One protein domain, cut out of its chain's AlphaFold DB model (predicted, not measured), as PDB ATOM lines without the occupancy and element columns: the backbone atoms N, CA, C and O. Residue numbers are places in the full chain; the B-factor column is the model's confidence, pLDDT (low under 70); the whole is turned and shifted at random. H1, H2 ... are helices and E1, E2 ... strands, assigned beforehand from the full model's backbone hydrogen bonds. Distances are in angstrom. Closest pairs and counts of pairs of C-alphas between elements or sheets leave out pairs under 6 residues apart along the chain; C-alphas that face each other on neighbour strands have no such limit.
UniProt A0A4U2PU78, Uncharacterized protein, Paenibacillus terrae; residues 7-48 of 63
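This is residues 7 to 48 of the 63 residues of an uncharacterized protein of Paenibacillus terrae (UniProt A0A4U2PU78). A small, strongly twisted sheet of three antiparallel strands has one face covered by a short helix, H1, and by the long link of residues 28 to 39, which runs back over that face to the start of E3. The loop of residues 12 to 18, between E1 and E2, makes one end of the longest axis, and the last residues of the printed part make the other. The printed part has 42 residues, with three named strands and one named helix in the order E1, E2, H1, E3 along the chain, and the sheet's order is E2, E1, E3. The class is mostly strand; the whole is compact, with a radius of gyration of the C-alphas of 9.4 A, and its elongated outline spans 28 by 15 by 12 A.

Begin at the inner strand E1, residues 7 to 11. On one side of it look for E2, residues 19 to 23, an edge strand that forms a hairpin with E1; the two are antiparallel at 146 degrees, with N 9 and O 20 at 2.8 A and N 22 and O 7 at 2.9 A, within hydrogen-bond range. On the other side find the second edge strand, E3, residues 40 to 47, antiparallel to E1 at 148 degrees, with N 8 and O 45 at 2.8 A and N 42 and O 10 at 3.0 A. H1, residues 24 to 27, is on the sheet and over E1, at a height over the sheet of 9.6 A; the closest C-alphas of E1 and H1 are those of Glu 7 and Ile 24, 5.5 A apart. H1 is too short for an O i to N i+4 pair; its one O i to N i+3 pair is within hydrogen-bond range. E2, H1 and E3 form a split strand-helix-strand unit, two strands running the same way with E1 between them in the sheet, and its crossover is right-handed. Outside the named strands, residues 32 to 33 pair antiparallel with residues 40 to 41 of E3.

Find C-alpha 7 at (126.213, 122.478, 87.537); from there E1 runs 13.1 A to Cys 11. E2 begins at C-alpha 19, (126.614, 112.584, 84.264), and covers 13.7 A; H1, from Ile 24 to Ser 27, covers 5.0 A. E3, the longest strand, bends by 51 degrees at residue 44 and ends 20.3 A from its start, at C-alpha 47, (126.764, 125.542, 82.293).

The two C-alphas farthest apart are those of Glu 15 and Asn 48, 28.4 A. The printed part has no cut. The link from H1 to E3 is long, with 12 residues, that from E1 to E2 is short, and that from E2 to H1 is tight. The mean pLDDT of the printed part is 81.7; look at residues 45 to 48 for the values under 70.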
ATOM      1  N   GLU A   7     124.889 123.062  87.405       82.19
ATOM      2  CA  GLU A   7     126.213 122.478  87.537       82.19
ATOM      3  C   GLU A   7     126.164 121.023  87.071       82.19
ATOM      4  O   GLU A   7     125.286 120.246  87.462       82.19
ATOM      5  N   LYS A   8     127.099 120.649  86.203       85.81
ATOM      6  CA  LYS A   8     127.237 119.292  85.691       85.81
ATOM      7  C   LYS A   8     128.122 118.477  86.618       85.81
ATOM      8  O   LYS A   8     129.286 118.810  86.814       85.81
ATOM      9  N   TYR A   9     127.586 117.357  87.081       87.19
ATOM     10  CA  TYR A   9     128.287 116.357  87.872       87.19
ATOM     11  C   TYR A   9     128.621 115.134  87.025       87.19
ATOM     12  O   TYR A   9     127.779 114.661  86.255       87.19
ATOM     13  N   LYS A  10     129.834 114.599  87.178       88.12
ATOM     14  CA  LYS A  10     130.273 113.333  86.573       88.12
ATOM     15  C   LYS A  10     130.613 112.345  87.678       88.12
ATOM     16  O   LYS A  10     131.273 112.697  88.652       88.12
ATOM     17  N   CYS A  11     130.142 111.112  87.533       89.31
ATOM     18  CA  CYS A  11     130.420 110.067  88.508       89.31
ATOM     19  C   CYS A  11     131.907 109.666  88.418       89.31
ATOM     20  O   CYS A  11     132.450 109.516  87.326       89.31
ATOM     21  N   ILE A  12     132.580 109.543  89.568       85.38
ATOM     22  CA  ILE A  12     134.028 109.255  89.638       85.38
ATOM     23  C   ILE A  12     134.298 107.769  89.365       85.38
ATOM     24  O   ILE A  12     135.372 107.377  88.906       85.38
ATOM     25  N   LYS A  13     133.316 106.910  89.660       85.81
ATOM     26  CA  LYS A  13     133.429 105.469  89.451       85.81
ATOM     27  C   LYS A  13     133.601 105.171  87.959       85.81
ATOM     28  O   LYS A  13     132.673 105.396  87.197       85.81
ATOM     29  N   GLN A  14     134.738 104.586  87.573       76.38
ATOM     30  CA  GLN A  14     135.082 104.278  86.170       76.38
ATOM     31  C   GLN A  14     134.053 103.396  85.446       76.38
ATOM     32  O   GLN A  14     133.923 103.463  84.234       76.38
ATOM     33  N   GLU A  15     133.305 102.570  86.180       86.50
ATOM     34  CA  GLU A  15     132.230 101.738  85.616       86.50
ATOM     35  C   GLU A  15     130.947 102.536  85.323       86.50
ATOM     36  O   GLU A  15     130.032 102.033  84.675       86.50
ATOM     37  N   CYS A  16     130.846 103.761  85.840       81.69
ATOM     38  CA  CYS A  16     129.702 104.643  85.691       81.69
ATOM     39  C   CYS A  16     130.131 105.942  85.008       81.69
ATOM     40  O   CYS A  16     130.391 106.952  85.652       81.69
ATOM     41  N   ASP A  17     130.111 105.933  83.679       81.81
ATOM     42  CA  ASP A  17     130.350 107.120  82.847       81.81
ATOM     43  C   ASP A  17     129.161 108.105  82.817       81.81
ATOM     44  O   ASP A  17     129.080 108.992  81.962       81.81
ATOM     45  N   SER A  18     128.214 107.969  83.748       85.88
ATOM     46  CA  SER A  18     127.033 108.823  83.816       85.88
ATOM     47  C   SER A  18     127.375 110.240  84.281       85.88
ATOM     48  O   SER A  18     128.277 110.481  85.087       85.88
ATOM     49  N   SER A  19     126.579 111.197  83.806       87.06
ATOM     50  CA  SER A  19     126.614 112.584  84.264       87.06
ATOM     51  C   SER A  19     125.201 113.123  84.439       87.06
ATOM     52  O   SER A  19     124.287 112.678  83.745       87.06
ATOM     53  N   PHE A  20     125.021 114.072  85.352       86.31
ATOM     54  CA  PHE A  20     123.727 114.686  85.650       86.31
ATOM     55  C   PHE A  20     123.880 116.177  85.956       86.31
ATOM     56  O   PHE A  20     124.966 116.642  86.290       86.31
ATOM     57  N   LEU A  21     122.786 116.927  85.811       86.12
ATOM     58  CA  LEU A  21     122.734 118.361  86.091       86.12
ATOM     59  C   LEU A  21     122.066 118.605  87.443       86.12
ATOM     60  O   LEU A  21     121.028 118.013  87.749       86.12
ATOM     61  N   VAL A  22     122.641 119.502  88.235       84.38
ATOM     62  CA  VAL A  22     122.142 119.887  89.558       84.38
ATOM     63  C   VAL A  22     122.046 121.400  89.624       84.38
ATOM     64  O   VAL A  22     122.885 122.106  89.080       84.38
ATOM     65  N   ASN A  23     121.018 121.924  90.286       84.44
ATOM     66  CA  ASN A  23     120.955 123.356  90.565       84.44
ATOM     67  C   ASN A  23     122.124 123.744  91.489       84.44
ATOM     68  O   ASN A  23     122.271 123.145  92.556       84.44
ATOM     69  N   ILE A  24     122.907 124.753  91.103       79.69
ATOM     70  CA  ILE A  24     124.088 125.200  91.855       79.69
ATOM     71  C   ILE A  24     123.760 125.622  93.301       79.69
ATOM     72  O   ILE A  24     124.551 125.420  94.220       79.69
ATOM     73  N   GLU A  25     122.547 126.130  93.547       81.25
ATOM     74  CA  GLU A  25     122.072 126.474  94.893       81.25
ATOM     75  C   GLU A  25     121.908 125.234  95.784       81.25
ATOM     76  O   GLU A  25     122.024 125.320  97.008       81.25
ATOM     77  N   LYS A  26     121.638 124.073  95.172       78.25
ATOM     78  CA  LYS A  26     121.515 122.785  95.864       78.25
ATOM     79  C   LYS A  26     122.858 122.090  96.029       78.25
ATOM     80  O   LYS A  26     123.052 121.431  97.047       78.25
ATOM     81  N   SER A  27     123.752 122.200  95.047       79.12
ATOM     82  CA  SER A  27     125.063 121.554  95.116       79.12
ATOM     83  C   SER A  27     125.997 122.258  96.098       79.12
ATOM     84  O   SER A  27     126.748 121.598  96.814       79.12
ATOM     85  N   GLN A  28     125.926 123.594  96.171       79.25
ATOM     86  CA  GLN A  28     126.804 124.431  96.995       79.25
ATOM     87  C   GLN A  28     128.303 124.109  96.803       79.25
ATOM     88  O   GLN A  28     129.089 124.284  97.735       79.25
ATOM     89  N   GLY A  29     128.690 123.598  95.626       72.12
ATOM     90  CA  GLY A  29     130.061 123.182  95.312       72.12
ATOM     91  C   GLY A  29     130.566 121.954  96.082       72.12
ATOM     92  O   GLY A  29     131.771 121.817  96.273       72.12
ATOM     93  N   LYS A  30     129.673 121.090  96.582       82.06
ATOM     94  CA  LYS A  30     130.034 119.852  97.296       82.06
ATOM     95  C   LYS A  30     129.962 118.640  96.379       82.06
ATOM     96  O   LYS A  30     129.155 118.615  95.454       82.06
ATOM     97  N   ASP A  31     130.718 117.597  96.693       85.12
ATOM     98  CA  ASP A  31     130.558 116.304  96.029       85.12
ATOM     99  C   ASP A  31     129.175 115.716  96.325       85.12
ATOM    100  O   ASP A  31     128.643 115.838  97.435       85.12
ATOM    101  N   LEU A  32     128.585 115.078  95.317       87.88
ATOM    102  CA  LEU A  32     127.244 114.510  95.396       87.88
ATOM    103  C   LEU A  32     127.276 113.004  95.177       87.88
ATOM    104  O   LEU A  32     128.222 112.449  94.626       87.88
ATOM    105  N   ILE A  33     126.203 112.334  95.586       89.25
ATOM    106  CA  ILE A  33     126.007 110.922  95.269       89.25
ATOM    107  C   ILE A  33     125.403 110.808  93.870       89.25
ATOM    108  O   ILE A  33     124.367 111.401  93.567       89.25
ATOM    109  N   CYS A  34     126.063 110.028  93.020       86.56
ATOM    110  CA  CYS A  34     125.615 109.677  91.685       86.56
ATOM    111  C   CYS A  34     124.302 108.879  91.773       86.56
ATOM    112  O   CYS A  34     124.305 107.777  92.323       86.56
ATOM    113  N   PRO A  35     123.192 109.345  91.177       86.75
ATOM    114  CA  PRO A  35     121.906 108.651  91.263       86.75
ATOM    115  C   PRO A  35     121.856 107.348  90.447       86.75
ATOM    116  O   PRO A  35     120.877 106.615  90.527       86.75
ATOM    117  N   TYR A  36     122.885 107.067  89.640       87.69
ATOM    118  CA  TYR A  36     122.939 105.899  88.754       87.69
ATOM    119  C   TYR A  36     123.739 104.728  89.325       87.69
ATOM    120  O   TYR A  36     123.408 103.580  89.055       87.69
ATOM    121  N   CYS A  37     124.814 105.008  90.068       87.88
ATOM    122  CA  CYS A  37     125.704 103.975  90.609       87.88
ATOM    123  C   CYS A  37     125.963 104.101  92.110       87.88
ATOM    124  O   CYS A  37     126.792 103.359  92.632       87.88
ATOM    125  N   GLU A  38     125.317 105.065  92.775       89.50
ATOM    126  CA  GLU A  38     125.438 105.346  94.213       89.50
ATOM    127  C   GLU A  38     126.863 105.700  94.679       89.50
ATOM    128  O   GLU A  38     127.132 105.814  95.872       89.50
ATOM    129  N   SER A  39     127.785 105.919  93.739       88.94
ATOM    130  CA  SER A  39     129.149 106.360  94.017       88.94
ATOM    131  C   SER A  39     129.251 107.884  94.087       88.94
ATOM    132  O   SER A  39     128.313 108.598  93.742       88.94
ATOM    133  N   THR A  40     130.407 108.395  94.499       89.25
ATOM    134  CA  THR A  40     130.692 109.832  94.513       89.25
ATOM    135  C   THR A  40     130.737 110.393  93.088       89.25
ATOM    136  O   THR A  40     131.240 109.753  92.157       89.25
ATOM    137  N   ALA A  41     130.201 111.594  92.917       88.56
ATOM    138  CA  ALA A  41     130.243 112.391  91.706       88.56
ATOM    139  C   ALA A  41     130.779 113.793  92.020       88.56
ATOM    140  O   ALA A  41     130.403 114.397  93.025       88.56
ATOM    141  N   GLU A  42     131.602 114.308  91.116       87.38
ATOM    142  CA  GLU A  42     132.258 115.613  91.215       87.38
ATOM    143  C   GLU A  42     131.706 116.575  90.162       87.38
ATOM    144  O   GLU A  42     131.329 116.164  89.056       87.38
ATOM    145  N   ALA A  43     131.682 117.865  90.495       83.38
ATOM    146  CA  ALA A  43     131.339 118.919  89.551       83.38
ATOM    147  C   ALA A  43     132.441 119.048  88.483       83.38
ATOM    148  O   ALA A  43     133.605 119.279  88.799       83.38
ATOM    149  N   VAL A  44     132.076 118.911  87.208       77.62
ATOM    150  CA  VAL A  44     133.006 118.970  86.062       77.62
ATOM    151  C   VAL A  44     132.815 120.200  85.176       77.62
ATOM    152  O   VAL A  44     133.728 120.545  84.431       77.62
ATOM    153  N   ALA A  45     131.663 120.876  85.228       64.75
ATOM    154  CA  ALA A  45     131.449 122.144  84.526       64.75
ATOM    155  C   ALA A  45     130.218 122.886  85.062       64.75
ATOM    156  O   ALA A  45     129.202 122.260  85.352       64.75
ATOM    157  N   ASN A  46     130.277 124.218  85.104       57.00
ATOM    158  CA  ASN A  46     129.105 125.070  85.300       57.00
ATOM    159  C   ASN A  46     128.590 125.532  83.934       57.00
ATOM    160  O   ASN A  46     129.282 126.274  83.236       57.00
ATOM    161  N   GLU A  47     127.397 125.085  83.533       48.91
ATOM    162  CA  GLU A  47     126.764 125.542  82.293       48.91
ATOM    163  C   GLU A  47     125.856 126.733  82.618       48.91
ATOM    164  O   GLU A  47     124.799 126.594  83.231       48.91
ATOM    165  N   ASN A  48     126.294 127.934  82.228       47.81
ATOM    166  CA  ASN A  48     125.496 129.151  82.342       47.81
ATOM    167  C   ASN A  48     124.720 129.389  81.027       47.81
ATOM    168  O   ASN A  48     125.364 129.690  80.016       47.81
TER     169      ASN A  48